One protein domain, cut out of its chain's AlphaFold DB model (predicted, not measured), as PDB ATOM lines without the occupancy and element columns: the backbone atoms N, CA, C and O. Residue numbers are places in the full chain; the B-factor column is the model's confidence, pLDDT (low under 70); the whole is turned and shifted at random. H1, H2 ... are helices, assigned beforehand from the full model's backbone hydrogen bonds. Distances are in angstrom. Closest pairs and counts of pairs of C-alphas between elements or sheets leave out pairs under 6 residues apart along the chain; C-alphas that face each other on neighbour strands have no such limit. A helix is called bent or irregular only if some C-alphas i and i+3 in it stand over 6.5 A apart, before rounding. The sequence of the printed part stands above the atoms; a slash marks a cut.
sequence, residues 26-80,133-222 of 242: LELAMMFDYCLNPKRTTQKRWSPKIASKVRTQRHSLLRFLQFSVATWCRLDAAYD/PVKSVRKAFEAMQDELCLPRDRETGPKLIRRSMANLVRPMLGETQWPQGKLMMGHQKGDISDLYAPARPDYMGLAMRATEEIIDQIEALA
ATOM      1  N   LEU A  26     195.496 253.058 122.101       97.88
ATOM      2  CA  LEU A  26     194.130 252.737 122.507       97.88
ATOM      3  C   LEU A  26     193.974 251.237 122.764       97.88
ATOM      4  O   LEU A  26     193.473 250.836 123.812       97.88
ATOM      5  N   GLU A  27     194.452 250.400 121.849       97.75
ATOM      6  CA  GLU A  27     194.439 248.951 122.012       97.75
ATOM      7  C   GLU A  27     195.298 248.510 123.201       97.75
ATOM      8  O   GLU A  27     194.884 247.633 123.961       97.75
ATOM      9  N   LEU A  28     196.467 249.130 123.421       98.25
ATOM     10  CA  LEU A  28     197.259 248.885 124.631       98.25
ATOM     11  C   LEU A  28     196.450 249.232 125.887       98.25
ATOM     12  O   LEU A  28     196.376 248.403 126.793       98.25
ATOM     13  N   ALA A  29     195.788 250.390 125.934       98.06
ATOM     14  CA  ALA A  29     194.929 250.769 127.055       98.06
ATOM     15  C   ALA A  29     193.773 249.777 127.272       98.06
ATOM     16  O   ALA A  29     193.498 249.401 128.410       98.06
ATOM     17  N   MET A  30     193.160 249.254 126.206       97.06
ATOM     18  CA  MET A  30     192.142 248.197 126.303       97.06
ATOM     19  C   MET A  30     192.688 246.905 126.935       97.06
ATOM     20  O   MET A  30     191.971 246.240 127.686       97.06
ATOM     21  N   MET A  31     193.960 246.552 126.699       97.06
ATOM     22  CA  MET A  31     194.614 245.417 127.373       97.06
ATOM     23  C   MET A  31     194.767 245.649 128.885       97.06
ATOM     24  O   MET A  31     194.602 244.715 129.678       97.06
ATOM     25  N   PHE A  32     195.050 246.885 129.305       97.12
ATOM     26  CA  PHE A  32     195.057 247.252 130.724       97.12
ATOM     27  C   PHE A  32     193.640 247.250 131.313       97.12
ATOM     28  O   PHE A  32     193.430 246.628 132.356       97.12
ATOM     29  N   ASP A  33     192.651 247.839 130.627       94.44
ATOM     30  CA  ASP A  33     191.238 247.827 131.050       94.44
ATOM     31  C   ASP A  33     190.720 246.395 131.230       94.44
ATOM     32  O   ASP A  33     190.059 246.095 132.222       94.44
ATOM     33  N   TYR A  34     191.104 245.468 130.345       94.38
ATOM     34  CA  TYR A  34     190.788 244.047 130.496       94.38
ATOM     35  C   TYR A  34     191.257 243.492 131.850       94.38
ATOM     36  O   TYR A  34     190.545 242.715 132.493       94.38
ATOM     37  N   CYS A  35     192.442 243.878 132.316       94.50
ATOM     38  CA  CYS A  35     192.961 243.416 133.600       94.50
ATOM     39  C   CYS A  35     192.282 244.108 134.793       94.50
ATOM     40  O   CYS A  35     192.020 243.456 135.806       94.50
ATOM     41  N   LEU A  36     191.995 245.406 134.668       91.75
ATOM     42  CA  LEU A  36     191.532 246.269 135.759       91.75
ATOM     43  C   LEU A  36     190.015 246.246 135.954       91.75
ATOM     44  O   LEU A  36     189.536 246.230 137.086       91.75
ATOM     45  N   ASN A  37     189.251 246.205 134.869       88.62
ATOM     46  CA  ASN A  37     187.802 246.370 134.866       88.62
ATOM     47  C   ASN A  37     187.122 245.159 134.207       88.62
ATOM     48  O   ASN A  37     186.526 245.284 133.134       88.62
ATOM     49  N   PRO A  38     187.167 243.967 134.837       84.25
ATOM     50  CA  PRO A  38     186.539 242.778 134.279       84.25
ATOM     51  C   PRO A  38     185.023 242.979 134.136       84.25
ATOM     52  O   PRO A  38     184.309 243.235 135.113       84.25
ATOM     53  N   LYS A  39     184.529 242.840 132.905       78.25
ATOM     54  CA  LYS A  39     183.107 242.918 132.549       78.25
ATOM     55  C   LYS A  39     182.570 241.512 132.285       78.25
ATOM     56  O   LYS A  39     183.316 240.588 131.974       78.25
ATOM     57  N   ARG A  40     181.256 241.332 132.431       65.38
ATOM     58  CA  ARG A  40     180.582 240.108 131.980       65.38
ATOM     59  C   ARG A  40     180.280 240.247 130.496       65.38
ATOM     60  O   ARG A  40     179.763 241.281 130.086       65.38
ATOM     61  N   THR A  41     180.456 239.164 129.750       59.03
ATOM     62  CA  THR A  41     180.087 239.046 128.328       59.03
ATOM     63  C   THR A  41     178.608 239.357 128.032       59.03
ATOM     64  O   THR A  41     178.248 239.609 126.893       59.03
ATOM     65  N   THR A  42     177.733 239.395 129.048       55.88
ATOM     66  CA  THR A  42     176.277 239.629 128.922       55.88
ATOM     67  C   THR A  42     175.789 240.956 129.525       55.88
ATOM     68  O   THR A  42     174.741 240.986 130.164       55.88
ATOM     69  N   GLN A  43     176.540 242.055 129.381       53.53
ATOM     70  CA  GLN A  43     176.164 243.431 129.795       53.53
ATOM     71  C   GLN A  43     175.811 243.662 131.289       53.53
ATOM     72  O   GLN A  43     175.661 244.804 131.711       53.53
ATOM     73  N   LYS A  44     175.732 242.631 132.144       59.72
ATOM     74  CA  LYS A  44     175.555 242.784 133.601       59.72
ATOM     75  C   LYS A  44     176.908 242.896 134.304       59.72
ATOM     76  O   LYS A  44     177.724 241.981 134.206       59.72
ATOM     77  N   ARG A  45     177.139 243.975 135.061       65.25
ATOM     78  CA  ARG A  45     178.359 244.150 135.873       65.25
ATOM     79  C   ARG A  45     178.498 242.997 136.875       65.25
ATOM     80  O   ARG A  45     177.517 242.565 137.477       65.25
ATOM     81  N   TRP A  46     179.713 242.479 137.039       74.62
ATOM     82  CA  TRP A  46     179.997 241.500 138.087       74.62
ATOM     83  C   TRP A  46     179.799 242.102 139.472       74.62
ATOM     84  O   TRP A  46     180.024 243.295 139.675       74.62
ATOM     85  N   SER A  47     179.417 241.262 140.438       83.12
ATOM     86  CA  SER A  47     179.432 241.688 141.834       83.12
ATOM     87  C   SER A  47     180.864 242.075 142.239       83.12
ATOM     88  O   SER A  47     181.824 241.494 141.711       83.12
ATOM     89  N   PRO A  48     181.042 243.008 143.193       83.88
ATOM     90  CA  PRO A  48     182.371 243.449 143.628       83.88
ATOM     91  C   PRO A  48     183.305 242.289 144.012       83.88
ATOM     92  O   PRO A  48     184.490 242.301 143.675       83.88
ATOM     93  N   LYS A  49     182.755 241.235 144.632       86.00
ATOM     94  CA  LYS A  49     183.487 240.019 145.013       86.00
ATOM     95  C   LYS A  49     184.044 239.258 143.805       86.00
ATOM     96  O   LYS A  49     185.211 238.872 143.813       86.00
ATOM     97  N   ILE A  50     183.236 239.047 142.763       86.44
ATOM     98  CA  ILE A  50     183.675 238.332 141.552       86.44
ATOM     99  C   ILE A  50     184.685 239.189 140.779       86.44
ATOM    100  O   ILE A  50     185.724 238.680 140.363       86.44
ATOM    101  N   ALA A  51     184.434 240.496 140.660       85.81
ATOM    102  CA  ALA A  51     185.370 241.426 140.030       85.81
ATOM    103  C   ALA A  51     186.738 241.433 140.732       85.81
ATOM    104  O   ALA A  51     187.769 241.379 140.068       85.81
ATOM    105  N   SER A  52     186.766 241.436 142.068       87.62
ATOM    106  CA  SER A  52     188.009 241.334 142.845       87.62
ATOM    107  C   SER A  52     188.755 240.017 142.587       87.62
ATOM    108  O   SER A  52     189.952 240.016 142.283       87.62
ATOM    109  N   LYS A  53     188.035 238.886 142.603       89.56
ATOM    110  CA  LYS A  53     188.616 237.566 142.315       89.56
ATOM    111  C   LYS A  53     189.277 237.519 140.937       89.56
ATOM    112  O   LYS A  53     190.375 236.991 140.803       89.56
ATOM    113  N   VAL A  54     188.639 238.073 139.910       89.69
ATOM    114  CA  VAL A  54     189.206 238.027 138.556       89.69
ATOM    115  C   VAL A  54     190.318 239.038 138.340       89.69
ATOM    116  O   VAL A  54     191.285 238.695 137.668       89.69
ATOM    117  N   ARG A  55     190.265 240.220 138.965       91.44
ATOM    118  CA  ARG A  55     191.434 241.115 139.020       91.44
ATOM    119  C   ARG A  55     192.653 240.394 139.598       91.44
ATOM    120  O   ARG A  55     193.729 240.451 139.016       91.44
ATOM    121  N   THR A  56     192.457 239.628 140.671       90.56
ATOM    122  CA  THR A  56     193.510 238.794 141.274       90.56
ATOM    123  C   THR A  56     194.043 237.755 140.278       90.56
ATOM    124  O   THR A  56     195.250 237.637 140.089       90.56
ATOM    125  N   GLN A  57     193.160 237.050 139.563       90.69
ATOM    126  CA  GLN A  57     193.558 236.070 138.537       90.69
ATOM    127  C   GLN A  57     194.289 236.702 137.341       90.69
ATOM    128  O   GLN A  57     195.187 236.085 136.770       90.69
ATOM    129  N   ARG A  58     193.921 237.930 136.955       93.81
ATOM    130  CA  ARG A  58     194.536 238.682 135.850       93.81
ATOM    131  C   ARG A  58     195.781 239.461 136.277       93.81
ATOM    132  O   ARG A  58     196.484 239.978 135.415       93.81
ATOM    133  N   HIS A  59     196.118 239.503 137.567       94.19
ATOM    134  CA  HIS A  59     197.219 240.326 138.067       94.19
ATOM    135  C   HIS A  59     198.571 239.992 137.428       94.19
ATOM    136  O   HIS A  59     199.329 240.886 137.070       94.19
ATOM    137  N   SER A  60     198.869 238.709 137.212       95.38
ATOM    138  CA  SER A  60     200.114 238.320 136.536       95.38
ATOM    139  C   SER A  60     200.200 238.846 135.102       95.38
ATOM    140  O   SER A  60     201.277 239.225 134.646       95.38
ATOM    141  N   LEU A  61     199.066 238.893 134.390       96.81
ATOM    142  CA  LEU A  61     198.990 239.497 133.062       96.81
ATOM    143  C   LEU A  61     199.181 241.015 133.152       96.81
ATOM    144  O   LEU A  61     199.964 241.551 132.376       96.81
ATOM    145  N   LEU A  62     198.559 241.680 134.131       96.81
ATOM    146  CA  LEU A  62     198.756 243.111 134.380       96.81
ATOM    147  C   LEU A  62     200.235 243.446 134.615       96.81
ATOM    148  O   LEU A  62     200.779 244.298 133.919       96.81
ATOM    149  N   ARG A  63     200.917 242.727 135.518       96.69
ATOM    150  CA  ARG A  63     202.358 242.905 135.774       96.69
ATOM    151  C   ARG A  63     203.198 242.685 134.522       96.69
ATOM    152  O   ARG A  63     204.128 243.443 134.249       96.69
ATOM    153  N   PHE A  64     202.845 241.679 133.724       97.56
ATOM    154  CA  PHE A  64     203.506 241.432 132.449       97.56
ATOM    155  C   PHE A  64     203.324 242.594 131.459       97.56
ATOM    156  O   PHE A  64     204.298 242.979 130.809       97.56
ATOM    157  N   LEU A  65     202.115 243.156 131.346       97.88
ATOM    158  CA  LEU A  65     201.826 244.306 130.485       97.88
ATOM    159  C   LEU A  65     202.582 245.553 130.956       97.88
ATOM    160  O   LEU A  65     203.317 246.131 130.158       97.88
ATOM    161  N   GLN A  66     202.489 245.896 132.247       98.06
ATOM    162  CA  GLN A  66     203.207 247.017 132.872       98.06
ATOM    163  C   GLN A  66     204.706 246.949 132.562       98.06
ATOM    164  O   GLN A  66     205.282 247.887 132.009       98.06
ATOM    165  N   PHE A  67     205.336 245.805 132.847       97.94
ATOM    166  CA  PHE A  67     206.770 245.640 132.633       97.94
ATOM    167  C   PHE A  67     207.147 245.640 131.150       97.94
ATOM    168  O   PHE A  67     208.143 246.248 130.759       97.94
ATOM    169  N   SER A  68     206.357 244.985 130.298       98.06
ATOM    170  CA  SER A  68     206.640 244.918 128.859       98.06
ATOM    171  C   SER A  68     206.495 246.275 128.171       98.06
ATOM    172  O   SER A  68     207.291 246.577 127.282       98.06
ATOM    173  N   VAL A  69     205.522 247.095 128.578       98.25
ATOM    174  CA  VAL A  69     205.351 248.472 128.090       98.25
ATOM    175  C   VAL A  69     206.482 249.369 128.583       98.25
ATOM    176  O   VAL A  69     207.065 250.089 127.784       98.25
ATOM    177  N   ALA A  70     206.867 249.275 129.858       97.75
ATOM    178  CA  ALA A  70     207.912 250.130 130.421       97.75
ATOM    179  C   ALA A  70     209.327 249.827 129.894       97.75
ATOM    180  O   ALA A  70     210.186 250.702 129.895       97.75
ATOM    181  N   THR A  71     209.596 248.591 129.465       96.81
ATOM    182  CA  THR A  71     210.972 248.141 129.161       96.81
ATOM    183  C   THR A  71     211.182 247.672 127.727       96.81
ATOM    184  O   THR A  71     212.314 247.481 127.281       96.81
ATOM    185  N   TRP A  72     210.088 247.381 127.024       96.25
ATOM    186  CA  TRP A  72     210.053 246.755 125.700       96.25
ATOM    187  C   TRP A  72     210.852 245.460 125.656       96.25
ATOM    188  O   TRP A  72     211.335 245.054 124.597       96.25
ATOM    189  N   CYS A  73     211.060 244.811 126.799       95.06
ATOM    190  CA  CYS A  73     211.984 243.703 126.904       95.06
ATOM    191  C   CYS A  73     211.468 242.469 126.149       95.06
ATOM    192  O   CYS A  73     210.342 242.393 125.648       95.06
ATOM    193  N   ARG A  74     212.339 241.472 125.996       92.25
ATOM    194  CA  ARG A  74     211.895 240.171 125.497       92.25
ATOM    195  C   ARG A  74     211.071 239.468 126.578       92.25
ATOM    196  O   ARG A  74     211.314 239.652 127.762       92.25
ATOM    197  N   LEU A  75     210.159 238.599 126.144       92.31
ATOM    198  CA  LEU A  75     209.282 237.816 127.020       92.31
ATOM    199  C   LEU A  75     210.030 237.111 128.164       92.31
ATOM    200  O   LEU A  75     209.589 237.129 129.305       92.31
ATOM    201  N   ASP A  76     211.170 236.498 127.851       92.12
ATOM    202  CA  ASP A  76     212.008 235.797 128.818       92.12
ATOM    203  C   ASP A  76     212.671 236.741 129.824       92.12
ATOM    204  O   ASP A  76     212.910 236.328 130.948       92.12
ATOM    205  N   ALA A  77     212.958 237.989 129.450       94.88
ATOM    206  CA  ALA A  77     213.443 238.999 130.387       94.88
ATOM    207  C   ALA A  77     212.320 239.511 131.304       94.88
ATOM    208  O   ALA A  77     212.583 239.769 132.470       94.88
ATOM    209  N   ALA A  78     211.079 239.599 130.810       96.31
ATOM    210  CA  ALA A  78     209.930 239.998 131.624       96.31
ATOM    211  C   ALA A  78     209.639 239.001 132.754       96.31
ATOM    212  O   ALA A  78     209.431 239.403 133.893       96.31
ATOM    213  N   TYR A  79     209.657 237.699 132.452       95.19
ATOM    214  CA  TYR A  79     209.456 236.652 133.465       95.19
ATOM    215  C   TYR A  79     210.631 236.504 134.429       95.19
ATOM    216  O   TYR A  79     210.470 236.003 135.534       95.19
ATOM    217  N   ASP A  80     211.816 236.913 133.993       95.25
ATOM    218  CA  ASP A  80     213.052 236.773 134.747       95.25
ATOM    219  C   ASP A  80     213.411 238.052 135.512       95.25
ATOM    220  O   ASP A  80     214.457 238.088 136.145       95.25
ATOM    221  N   PRO A 133     204.655 237.175 138.708       92.50
ATOM    222  CA  PRO A 133     204.732 236.066 139.665       92.50
ATOM    223  C   PRO A 133     204.327 234.700 139.071       92.50
ATOM    224  O   PRO A 133     203.761 233.851 139.755       92.50
ATOM    225  N   VAL A 134     204.586 234.466 137.779       92.31
ATOM    226  CA  VAL A 134     204.275 233.213 137.068       92.31
ATOM    227  C   VAL A 134     205.315 232.907 135.994       92.31
ATOM    228  O   VAL A 134     205.886 233.802 135.381       92.31
ATOM    229  N   LYS A 135     205.483 231.619 135.674       89.06
ATOM    230  CA  LYS A 135     206.377 231.166 134.590       89.06
ATOM    231  C   LYS A 135     205.876 231.537 133.188       89.06
ATOM    232  O   LYS A 135     206.651 231.540 132.234       89.06
ATOM    233  N   SER A 136     204.573 231.770 133.029       91.50
ATOM    234  CA  SER A 136     203.989 232.166 131.750       91.50
ATOM    235  C   SER A 136     202.632 232.835 131.924       91.50
ATOM    236  O   SER A 136     201.778 232.336 132.652       91.50
ATOM    237  N   VAL A 137     202.404 233.906 131.164       94.38
ATOM    238  CA  VAL A 137     201.085 234.543 131.000       94.38
ATOM    239  C   VAL A 137     200.412 234.161 129.681       94.38
ATOM    240  O   VAL A 137     199.395 234.744 129.333       94.38
ATOM    241  N   ARG A 138     200.962 233.200 128.925       92.38
ATOM    242  CA  ARG A 138     200.526 232.902 127.551       92.38
ATOM    243  C   ARG A 138     199.015 232.693 127.433       92.38
ATOM    244  O   ARG A 138     198.393 233.370 126.630       92.38
ATOM    245  N   LYS A 139     198.436 231.806 128.249       93.00
ATOM    246  CA  LYS A 139     196.992 231.512 128.209       93.00
ATOM    247  C   LYS A 139     196.139 232.726 128.584       93.00
ATOM    248  O   LYS A 139     195.107 232.957 127.972       93.00
ATOM    249  N   ALA A 140     196.573 233.503 129.577       94.00
ATOM    250  CA  ALA A 140     195.875 234.723 129.976       94.00
ATOM    251  C   ALA A 140     195.935 235.787 128.868       94.00
ATOM    252  O   ALA A 140     194.943 236.457 128.604       94.00
ATOM    253  N   PHE A 141     197.081 235.897 128.189       95.00
ATOM    254  CA  PHE A 141     197.262 236.778 127.041       95.00
ATOM    255  C   PHE A 141     196.379 236.333 125.864       95.00
ATOM    256  O   PHE A 141     195.679 237.161 125.303       95.00
ATOM    257  N   GLU A 142     196.344 235.036 125.534       93.50
ATOM    258  CA  GLU A 142     195.467 234.477 124.489       93.50
ATOM    259  C   GLU A 142     193.983 234.751 124.788       93.50
ATOM    260  O   GLU A 142     193.277 235.243 123.916       93.50
ATOM    261  N   ALA A 143     193.536 234.549 126.032       93.31
ATOM    262  CA  ALA A 143     192.162 234.849 126.440       93.31
ATOM    263  C   ALA A 143     191.817 236.346 126.348       93.31
ATOM    264  O   ALA A 143     190.697 236.706 125.997       93.31
ATOM    265  N   MET A 144     192.769 237.231 126.663       94.69
ATOM    266  CA  MET A 144     192.606 238.674 126.469       94.69
ATOM    267  C   MET A 144     192.489 239.026 124.985       94.69
ATOM    268  O   MET A 144     191.651 239.840 124.616       94.69
ATOM    269  N   GLN A 145     193.313 238.419 124.131       93.56
ATOM    270  CA  GLN A 145     193.258 238.651 122.688       93.56
ATOM    271  C   GLN A 145     191.914 238.241 122.099       93.56
ATOM    272  O   GLN A 145     191.391 238.962 121.257       93.56
ATOM    273  N   ASP A 146     191.373 237.111 122.553       92.19
ATOM    274  CA  ASP A 146     190.076 236.616 122.101       92.19
ATOM    275  C   ASP A 146     188.945 237.566 122.539       92.19
ATOM    276  O   ASP A 146     188.093 237.911 121.727       92.19
ATOM    277  N   GLU A 147     188.971 238.056 123.785       91.88
ATOM    278  CA  GLU A 147     187.981 239.019 124.303       91.88
ATOM    279  C   GLU A 147     188.038 240.372 123.572       91.88
ATOM    280  O   GLU A 147     187.009 240.987 123.306       91.88
ATOM    281  N   LEU A 148     189.247 240.849 123.263       92.88
ATOM    282  CA  LEU A 148     189.472 242.129 122.591       92.88
ATOM    283  C   LEU A 148     189.417 242.018 121.060       92.88
ATOM    284  O   LEU A 148     189.686 243.002 120.375       92.88
ATOM    285  N   CYS A 149     189.096 240.836 120.522       92.38
ATOM    286  CA  CYS A 149     189.048 240.560 119.087       92.38
ATOM    287  C   CYS A 149     190.336 240.959 118.338       92.38
ATOM    288  O   CYS A 149     190.289 241.380 117.181       92.38
ATOM    289  N   LEU A 150     191.498 240.828 118.987       91.25
ATOM    290  CA  LEU A 150     192.782 241.147 118.362       91.25
ATOM    291  C   LEU A 150     193.118 240.097 117.289       91.25
ATOM    292  O   LEU A 150     192.811 238.913 117.481       91.25
ATOM    293  N   PRO A 151     193.804 240.475 116.191       87.12
ATOM    294  CA  PRO A 151     194.146 239.544 115.117       87.12
ATOM    295  C   PRO A 151     194.845 238.280 115.625       87.12
ATOM    296  O   PRO A 151     195.628 238.331 116.574       87.12
ATOM    297  N   ARG A 152     194.590 237.129 114.999       80.56
ATOM    298  CA  ARG A 152     195.223 235.842 115.344       80.56
ATOM    299  C   ARG A 152     196.305 235.483 114.317       80.56
ATOM    300  O   ARG A 152     196.955 236.366 113.780       80.56
ATOM    301  N   ASP A 153     196.601 234.200 114.131       71.62
ATOM    302  CA  ASP A 153     197.506 233.716 113.071       71.62
ATOM    303  C   ASP A 153     198.975 234.137 113.184       71.62
ATOM    304  O   ASP A 153     199.650 234.437 112.206       71.62
ATOM    305  N   ARG A 154     199.516 234.082 114.410       72.06
ATOM    306  CA  ARG A 154     200.917 234.430 114.735       72.06
ATOM    307  C   ARG A 154     201.250 235.917 114.567       72.06
ATOM    308  O   ARG A 154     202.376 236.306 114.882       72.06
ATOM    309  N   GLU A 155     200.281 236.747 114.181       76.69
ATOM    310  CA  GLU A 155     200.419 238.206 114.166       76.69
ATOM    311  C   GLU A 155     200.571 238.777 115.580       76.69
ATOM    312  O   GLU A 155     201.312 239.732 115.838       76.69
ATOM    313  N   THR A 156     199.932 238.121 116.542       72.19
ATOM    314  CA  THR A 156     199.842 238.567 117.925       72.19
ATOM    315  C   THR A 156     200.387 237.510 118.899       72.19
ATOM    316  O   THR A 156     200.712 236.379 118.533       72.19
ATOM    317  N   GLY A 157     200.619 237.913 120.148       82.19
ATOM    318  CA  GLY A 157     201.201 237.094 121.217       82.19
ATOM    319  C   GLY A 157     202.060 237.948 122.152       82.19
ATOM    320  O   GLY A 157     202.176 239.148 121.926       82.19
ATOM    321  N   PRO A 158     202.756 237.383 123.154       82.31
ATOM    322  CA  PRO A 158     203.433 238.199 124.172       82.31
ATOM    323  C   PRO A 158     204.526 239.143 123.632       82.31
ATOM    324  O   PRO A 158     204.865 240.143 124.255       82.31
ATOM    325  N   LYS A 159     205.078 238.863 122.440       89.81
ATOM    326  CA  LYS A 159     206.023 239.761 121.750       89.81
ATOM    327  C   LYS A 159     205.351 240.987 121.109       89.81
ATOM    328  O   LYS A 159     206.071 241.884 120.673       89.81
ATOM    329  N   LEU A 160     204.020 241.015 121.016       93.50
ATOM    330  CA  LEU A 160     203.242 242.115 120.448       93.50
ATOM    331  C   LEU A 160     203.559 243.425 121.161       93.50
ATOM    332  O   LEU A 160     203.859 244.398 120.482       93.50
ATOM    333  N   ILE A 161     203.590 243.430 122.497       96.62
ATOM    334  CA  ILE A 161     203.833 244.644 123.291       96.62
ATOM    335  C   ILE A 161     205.179 245.275 122.928       96.62
ATOM    336  O   ILE A 161     205.235 246.427 122.517       96.62
ATOM    337  N   ARG A 162     206.257 244.481 122.942       96.00
ATOM    338  CA  ARG A 162     207.594 244.931 122.528       96.00
ATOM    339  C   ARG A 162     207.612 245.516 121.114       96.00
ATOM    340  O   ARG A 162     208.273 246.522 120.877       96.00
ATOM    341  N   ARG A 163     206.947 244.861 120.158       94.88
ATOM    342  CA  ARG A 163     206.891 245.345 118.769       94.88
ATOM    343  C   ARG A 163     206.083 246.638 118.653       94.88
ATOM    344  O   ARG A 163     206.477 247.509 117.887       94.88
ATOM    345  N   SER A 164     204.986 246.733 119.396       97.19
ATOM    346  CA  SER A 164     204.076 247.880 119.413       97.19
ATOM    347  C   SER A 164     204.765 249.102 120.005       97.19
ATOM    348  O   SER A 164     204.840 250.122 119.335       97.19
ATOM    349  N   MET A 165     205.419 248.959 121.162       98.06
ATOM    350  CA  MET A 165     206.207 250.038 121.764       98.06
ATOM    351  C   MET A 165     207.325 250.533 120.846       98.06
ATOM    352  O   MET A 165     207.457 251.732 120.625       98.06
ATOM    353  N   ALA A 166     208.090 249.620 120.241       96.44
ATOM    354  CA  ALA A 166     209.123 250.006 119.285       96.44
ATOM    355  C   ALA A 166     208.542 250.759 118.072       96.44
ATOM    356  O   ALA A 166     209.182 251.676 117.569       96.44
ATOM    357  N   ASN A 167     207.346 250.385 117.604       96.88
ATOM    358  CA  ASN A 167     206.675 251.065 116.498       96.88
ATOM    359  C   ASN A 167     206.148 252.450 116.890       96.88
ATOM    360  O   ASN A 167     206.316 253.387 116.123       96.88
ATOM    361  N   LEU A 168     205.543 252.579 118.073       98.19
ATOM    362  CA  LEU A 168     204.992 253.838 118.578       98.19
ATOM    363  C   LEU A 168     206.094 254.859 118.871       98.19
ATOM    364  O   LEU A 168     205.970 256.026 118.518       98.19
ATOM    365  N   VAL A 169     207.203 254.416 119.465       97.69
ATOM    366  CA  VAL A 169     208.267 255.323 119.911       97.69
ATOM    367  C   VAL A 169     209.225 255.717 118.793       97.69
ATOM    368  O   VAL A 169     209.785 256.811 118.813       97.69
ATOM    369  N   ARG A 170     209.413 254.872 117.776       97.12
ATOM    370  CA  ARG A 170     210.297 255.189 116.647       97.12
ATOM    371  C   ARG A 170     209.997 256.535 115.966       97.12
ATOM    372  O   ARG A 170     210.943 257.310 115.833       97.12
ATOM    373  N   PRO A 171     208.751 256.865 115.571       97.00
ATOM    374  CA  PRO A 171     208.449 258.173 114.996       97.00
ATOM    375  C   PRO A 171     208.630 259.323 115.998       97.00
ATOM    376  O   PRO A 171     209.008 260.409 115.579       97.00
ATOM    377  N   MET A 172     208.438 259.096 117.305       96.94
ATOM    378  CA  MET A 172     208.646 260.122 118.341       96.94
ATOM    379  C   MET A 172     210.125 260.505 118.496       96.94
ATOM    380  O   MET A 172     210.447 261.657 118.771       96.94
ATOM    381  N   LEU A 173     211.033 259.540 118.326       94.69
ATOM    382  CA  LEU A 173     212.481 259.773 118.359       94.69
ATOM    383  C   LEU A 173     213.003 260.313 117.022       94.69
ATOM    384  O   LEU A 173     213.957 261.089 116.992       94.69
ATOM    385  N   GLY A 174     212.413 259.856 115.918       95.06
ATOM    386  CA  GLY A 174     212.981 260.007 114.586       95.06
ATOM    387  C   GLY A 174     214.192 259.092 114.360       95.06
ATOM    388  O   GLY A 174     214.821 258.579 115.291       95.06
ATOM    389  N   GLU A 175     214.546 258.877 113.092       93.69
ATOM    390  CA  GLU A 175     215.596 257.919 112.713       93.69
ATOM    391  C   GLU A 175     216.974 258.270 113.291       93.69
ATOM    392  O   GLU A 175     217.721 257.376 113.688       93.69
ATOM    393  N   THR A 176     217.284 259.563 113.418       93.75
ATOM    394  CA  THR A 176     218.553 260.044 113.982       93.75
ATOM    395  C   THR A 176     218.737 259.618 115.441       93.75
ATOM    396  O   THR A 176     219.845 259.270 115.838       93.75
ATOM    397  N   GLN A 177     217.661 259.597 116.237       93.81
ATOM    398  CA  GLN A 177     217.709 259.246 117.666       93.81
ATOM    399  C   GLN A 177     217.288 257.796 117.946       93.81
ATOM    400  O   GLN A 177     217.392 257.313 119.078       93.81
ATOM    401  N   TRP A 178     216.901 257.043 116.909       94.94
ATOM    402  CA  TRP A 178     216.556 255.625 117.011       94.94
ATOM    403  C   TRP A 178     217.647 254.699 117.594       94.94
ATOM    404  O   TRP A 178     217.279 253.647 118.133       94.94
ATOM    405  N   PRO A 179     218.961 255.022 117.583       93.19
ATOM    406  CA  PRO A 179     219.945 254.245 118.338       93.19
ATOM    407  C   PRO A 179     219.563 254.011 119.810       93.19
ATOM    408  O   PRO A 179     219.776 252.909 120.311       93.19
ATOM    409  N   GLN A 180     218.891 254.961 120.474       92.44
ATOM    410  CA  GLN A 180     218.388 254.758 121.842       92.44
ATOM    411  C   GLN A 180     217.329 253.644 121.913       92.44
ATOM    412  O   GLN A 180     217.375 252.790 122.797       92.44
ATOM    413  N   GLY A 181     216.419 253.575 120.935       93.12
ATOM    414  CA  GLY A 181     215.447 252.484 120.820       93.12
ATOM    415  C   GLY A 181     216.110 251.127 120.557       93.12
ATOM    416  O   GLY A 181     215.718 250.109 121.134       93.12
ATOM    417  N   LYS A 182     217.178 251.090 119.745       92.75
ATOM    418  CA  LYS A 182     217.978 249.867 119.534       92.75
ATOM    419  C   LYS A 182     218.665 249.404 120.820       92.75
ATOM    420  O   LYS A 182     218.734 248.190 121.044       92.75
ATOM    421  N   LEU A 183     219.142 250.333 121.647       91.25
ATOM    422  CA  LEU A 183     219.729 250.039 122.953       91.25
ATOM    423  C   LEU A 183     218.678 249.510 123.939       91.25
ATOM    424  O   LEU A 183     218.901 248.431 124.479       91.25
ATOM    425  N   MET A 184     217.506 250.151 124.071       91.44
ATOM    426  CA  MET A 184     216.362 249.652 124.868       91.44
ATOM    427  C   MET A 184     215.999 248.207 124.496       91.44
ATOM    428  O   MET A 184     215.773 247.331 125.331       91.44
ATOM    429  N   MET A 185     216.005 247.916 123.196       92.56
ATOM    430  CA  MET A 185     215.718 246.588 122.669       92.56
ATOM    431  C   MET A 185     216.882 245.590 122.839       92.56
ATOM    432  O   MET A 185     216.688 244.386 122.626       92.56
ATOM    433  N   GLY A 186     218.088 246.027 123.189       90.62
ATOM    434  CA  GLY A 186     219.281 245.180 123.190       90.62
ATOM    435  C   GLY A 186     219.644 244.654 121.798       90.62
ATOM    436  O   GLY A 186     220.116 243.527 121.658       90.62
ATOM    437  N   HIS A 187     219.328 245.419 120.749       90.31
ATOM    438  CA  HIS A 187     219.775 245.157 119.375       90.31
ATOM    439  C   HIS A 187     221.156 245.755 119.108       90.31
ATOM    440  O   HIS A 187     221.892 245.255 118.265       90.31
ATOM    441  N   GLN A 188     221.503 246.798 119.856       85.00
ATOM    442  CA  GLN A 188     222.835 247.368 119.931       85.00
ATOM    443  C   GLN A 188     223.369 247.144 121.349       85.00
ATOM    444  O   GLN A 188     222.599 247.147 122.312       85.00
ATOM    445  N   LYS A 189     224.672 246.889 121.467       80.19
ATOM    446  CA  LYS A 189     225.359 246.860 122.760       80.19
ATOM    447  C   LYS A 189     225.852 248.269 123.066       80.19
ATOM    448  O   LYS A 189     226.280 248.958 122.141       80.19
ATOM    449  N   GLY A 190     225.779 248.661 124.333       66.19
ATOM    450  CA  GLY A 190     226.542 249.811 124.795       66.19
ATOM    451  C   GLY A 190     228.039 249.503 124.741       66.19
ATOM    452  O   GLY A 190     228.425 248.329 124.804       66.19
ATOM    453  N   ASP A 191     228.856 250.534 124.585       63.09
ATOM    454  CA  ASP A 191     230.309 250.422 124.704       63.09
ATOM    455  C   ASP A 191     230.726 250.352 126.190       63.09
ATOM    456  O   ASP A 191     229.904 250.501 127.093       63.09
ATOM    457  N   ILE A 192     232.004 250.112 126.483       56.38
ATOM    458  CA  ILE A 192     232.550 250.041 127.848       56.38
ATOM    459  C   ILE A 192     232.275 251.342 128.626       56.38
ATOM    460  O   ILE A 192     232.048 251.308 129.834       56.38
ATOM    461  N   SER A 193     232.225 252.487 127.942       54.00
ATOM    462  CA  SER A 193     231.830 253.782 128.513       54.00
ATOM    463  C   SER A 193     230.351 253.841 128.928       54.00
ATOM    464  O   SER A 193     230.017 254.559 129.872       54.00
ATOM    465  N   ASP A 194     229.482 253.041 128.304       58.47
ATOM    466  CA  ASP A 194     228.059 252.941 128.647       58.47
ATOM    467  C   ASP A 194     227.811 252.080 129.892       58.47
ATOM    468  O   ASP A 194     226.701 252.077 130.418       58.47
ATOM    469  N   LEU A 195     228.822 251.369 130.409       54.03
ATOM    470  CA  LEU A 195     228.683 250.521 131.600       54.03
ATOM    471  C   LEU A 195     228.238 251.322 132.844       54.03
ATOM    472  O   LEU A 195     227.587 250.773 133.729       54.03
ATOM    473  N   TYR A 196     228.558 252.622 132.881       55.19
ATOM    474  CA  TYR A 196     228.208 253.564 133.956       55.19
ATOM    475  C   TYR A 196     227.061 254.516 133.594       55.19
ATOM    476  O   TYR A 196     226.647 255.339 134.411       55.19
ATOM    477  N   ALA A 197     226.567 254.448 132.360       59.62
ATOM    478  CA  ALA A 197     225.573 255.371 131.837       59.62
ATOM    479  C   ALA A 197     224.127 255.158 132.339       59.62
ATOM    480  O   ALA A 197     223.407 256.149 132.373       59.62
ATOM    481  N   PRO A 198     223.667 253.970 132.799       59.66
ATOM    482  CA  PRO A 198     222.274 253.777 133.218       59.66
ATOM    483  C   PRO A 198     221.785 254.682 134.353       59.66
ATOM    484  O   PRO A 198     220.586 254.900 134.466       59.66
ATOM    485  N   ALA A 199     222.698 255.208 135.175       53.50
ATOM    486  CA  ALA A 199     222.384 256.168 136.232       53.50
ATOM    487  C   ALA A 199     222.339 257.628 135.739       53.50
ATOM    488  O   ALA A 199     222.034 258.533 136.515       53.50
ATOM    489  N   ARG A 200     222.695 257.886 134.474       60.25
ATOM    490  CA  ARG A 200     222.758 259.235 133.919       60.25
ATOM    491  C   ARG A 200     221.457 259.595 133.189       60.25
ATOM    492  O   ARG A 200     220.985 258.803 132.376       60.25
ATOM    493  N   PRO A 201     220.900 260.801 133.408       58.09
ATOM    494  CA  PRO A 201     219.645 261.232 132.778       58.09
ATOM    495  C   PRO A 201     219.672 261.314 131.241       58.09
ATOM    496  O   PRO A 201     218.620 261.330 130.599       58.09
ATOM    497  N   ASP A 202     220.857 261.425 130.641       66.81
ATOM    498  CA  ASP A 202     221.064 261.523 129.195       66.81
ATOM    499  C   ASP A 202     221.108 260.149 128.502       66.81
ATOM    500  O   ASP A 202     220.790 260.048 127.312       66.81
ATOM    501  N   TYR A 203     221.408 259.071 129.234       76.06
ATOM    502  CA  TYR A 203     221.459 257.725 128.675       76.06
ATOM    503  C   TYR A 203     220.061 257.187 128.364       76.06
ATOM    504  O   TYR A 203     219.246 256.944 129.248       76.06
ATOM    505  N   MET A 204     219.776 256.994 127.074       84.81
ATOM    506  CA  MET A 204     218.446 256.619 126.572       84.81
ATOM    507  C   MET A 204     217.319 257.587 126.990       84.81
ATOM    508  O   MET A 204     216.144 257.219 126.946       84.81
ATOM    509  N   GLY A 205     217.647 258.829 127.366       88.62
ATOM    510  CA  GLY A 205     216.680 259.766 127.942       88.62
ATOM    511  C   GLY A 205     215.513 260.121 127.013       88.62
ATOM    512  O   GLY A 205     214.403 260.341 127.491       88.62
ATOM    513  N   LEU A 206     215.713 260.136 125.687       93.38
ATOM    514  CA  LEU A 206     214.621 260.362 124.725       93.38
ATOM    515  C   LEU A 206     213.709 259.137 124.622       93.38
ATOM    516  O   LEU A 206     212.489 259.284 124.633       93.38
ATOM    517  N   ALA A 207     214.287 257.934 124.559       94.75
ATOM    518  CA  ALA A 207     213.512 256.692 124.548       94.75
ATOM    519  C   ALA A 207     212.712 256.510 125.847       94.75
ATOM    520  O   ALA A 207     211.551 256.100 125.798       94.75
ATOM    521  N   MET A 208     213.305 256.859 126.992       94.19
ATOM    522  CA  MET A 208     212.628 256.854 128.287       94.19
ATOM    523  C   MET A 208     211.460 257.839 128.298       94.19
ATOM    524  O   MET A 208     210.339 257.412 128.542       94.19
ATOM    525  N   ARG A 209     211.681 259.114 127.946       95.31
ATOM    526  CA  ARG A 209     210.604 260.121 127.906       95.31
ATOM    527  C   ARG A 209     209.461 259.724 126.977       95.31
ATOM    528  O   ARG A 209     208.304 259.860 127.342       95.31
ATOM    529  N   ALA A 210     209.768 259.188 125.797       97.50
ATOM    530  CA  ALA A 210     208.737 258.705 124.882       97.50
ATOM    531  C   ALA A 210     207.981 257.479 125.435       97.50
ATOM    532  O   ALA A 210     206.792 257.318 125.177       97.50
ATOM    533  N   THR A 211     208.650 256.630 126.223       97.88
ATOM    534  CA  THR A 211     207.989 255.536 126.952       97.88
ATOM    535  C   THR A 211     207.059 256.081 128.031       97.88
ATOM    536  O   THR A 211     205.926 255.623 128.129       97.88
ATOM    537  N   GLU A 212     207.521 257.052 128.821       97.50
ATOM    538  CA  GLU A 212     206.725 257.705 129.866       97.50
ATOM    539  C   GLU A 212     205.487 258.390 129.282       97.50
ATOM    540  O   GLU A 212     204.403 258.206 129.820       97.50
ATOM    541  N   GLU A 213     205.629 259.085 128.153       98.50
ATOM    542  CA  GLU A 213     204.524 259.721 127.428       98.50
ATOM    543  C   GLU A 213     203.464 258.697 126.986       98.50
ATOM    544  O   GLU A 213     202.273 258.886 127.221       98.50
ATOM    545  N   ILE A 214     203.874 257.560 126.412       98.62
ATOM    546  CA  ILE A 214     202.927 256.488 126.059       98.62
ATOM    547  C   ILE A 214     202.253 255.914 127.308       98.62
ATOM    548  O   ILE A 214     201.058 255.624 127.278       98.62
ATOM    549  N   ILE A 215     202.998 255.734 128.401       98.44
ATOM    550  CA  ILE A 215     202.430 255.269 129.670       98.44
ATOM    551  C   ILE A 215     201.391 256.268 130.191       98.44
ATOM    552  O   ILE A 215     200.328 255.839 130.628       98.44
ATOM    553  N   ASP A 216     201.659 257.571 130.117       98.38
ATOM    554  CA  ASP A 216     200.720 258.611 130.546       98.38
ATOM    555  C   ASP A 216     199.442 258.606 129.694       98.38
ATOM    556  O   ASP A 216     198.340 258.709 130.233       98.38
ATOM    557  N   GLN A 217     199.559 258.388 128.381       98.62
ATOM    558  CA  GLN A 217     198.394 258.222 127.505       98.62
ATOM    559  C   GLN A 217     197.597 256.946 127.826       98.62
ATOM    560  O   GLN A 217     196.366 256.975 127.853       98.62
ATOM    561  N   ILE A 218     198.277 255.827 128.107       98.44
ATOM    562  CA  ILE A 218     197.628 254.582 128.549       98.44
ATOM    563  C   ILE A 218     196.900 254.805 129.875       98.44
ATOM    564  O   ILE A 218     195.758 254.380 130.012       98.44
ATOM    565  N   GLU A 219     197.534 255.473 130.837       97.06
ATOM    566  CA  GLU A 219     196.948 255.781 132.142       97.06
ATOM    567  C   GLU A 219     195.710 256.679 132.005       97.06
ATOM    568  O   GLU A 219     194.706 256.443 132.672       97.06
ATOM    569  N   ALA A 220     195.740 257.662 131.100       97.19
ATOM    570  CA  ALA A 220     194.592 258.520 130.818       97.19
ATOM    571  C   ALA A 220     193.398 257.742 130.230       97.19
ATOM    572  O   ALA A 220     192.246 258.039 130.547       97.19
ATOM    573  N   LEU A 221     193.661 256.737 129.387       96.81
ATOM    574  CA  LEU A 221     192.631 255.912 128.743       96.81
ATOM    575  C   LEU A 221     192.159 254.735 129.613       96.81
ATOM    576  O   LEU A 221     191.008 254.311 129.508       96.81
ATOM    577  N   ALA A 222     193.031 254.208 130.470       95.62
ATOM    578  CA  ALA A 222     192.767 253.108 131.388       95.62
ATOM    579  C   ALA A 222     193.299 253.444 132.797       95.62
ATOM    580  O   ALA A 222     194.336 252.911 133.208       95.62
TER     581      ALA A 222
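What this domain is: This is residues 26 to 80 and 133 to 222 of the 242 residues of an uncharacterized protein of Porphyrobacter sp. TH134 (UniProt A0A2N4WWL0). An elongated helical body is built round the arm H2b, with H1, H3, H7 and H5a, the first arm of the longest helix, packed round it. The second arm, H5b, folds back beside H5a, while H2a reaches to one end and H6 to the other, where residues 195 to 202 stick out. The printed part has 145 residues with seven named helices, H1 to H7 in order, and no named strand: all helix. It is only just compact, close to loose, with a radius of gyration of the C-alphas of 17.0 A and spans of 56 by 31 by 29 A.

Where its parts are: Find C-alpha 159 at (206.023, 239.761, 121.750), where H5 begins; by its hydrogen bonds it was assigned as one helix, residues 159 to 184, but it is bent, with C-alphas 172 and 175 9.2 A apart. Its arms are H5a, residues 159 to 172, 20.8 A, and H5b, residues 175 to 184, 14.7 A. H2, residues 48 to 71, likewise assigned as one helix, is bent, with C-alphas 57 and 60 7.2 A apart, into H2a, residues 48 to 57, 14.3 A, and H2b, residues 60 to 71, 16.4 A. H1 is residues 26 to 36, 15.0 A; H3 75 to 79, 6.6 A; H4 138 to 147, 14.3 A; H6 192 to 199, 14.5 A. H7 runs 24.4 A, residues 205 to 221, to C-alpha 221 at (192.631, 255.912, 128.743). H5a, H5b and H6 are irregular: C-alphas 168 and 171 are 6.6 A apart, 176 and 179 7.4 A, 195 and 198 7.4 A.

How they stand to each other: Look first at H5a and H5b, which touch, closest C-alphas Arg 170 and Trp 178 at 6.3 A, opposite ways at a shallow tilt of 32 degrees. Residues 161 to 165 of H5a touch residues 65 to 69 of H2b, closest C-alphas Ile 161 and Ser 68, 6.2 A. H7 touches H5a, closest C-alphas Ala 210 and Val 169, 6.0 A. H1 touches H2b, closest C-alphas Cys 35 and Leu 62, 5.9 A, and touches H7 only at their ends. H3 touches H2b, closest C-alphas Ala 78 and Ser 68, 6.5 A. H4 is close to H1 but not clearly touching, H2a likewise, and H6 is apart from H7. Every O i to N i+4 pair is within hydrogen-bond range in H2a, H2b, H3, H4 and H7; H1 has 6 of 7, H5a 8 of 10, H5b 3 of 6, and H6 0 of 4 beside 2 of 5 O i to N i+3 pairs.

The domain as a whole: The C-alphas farthest apart are Lys 44 and Ile 192, 57.7 A. Residues 81 to 132 are not printed, and C-alphas 80 and 133 are 9.7 A apart across this cut. The links H1 to H2 and H4 to H5 are long. pLDDT is under 70 at residues 40 to 45 and 190 to 202.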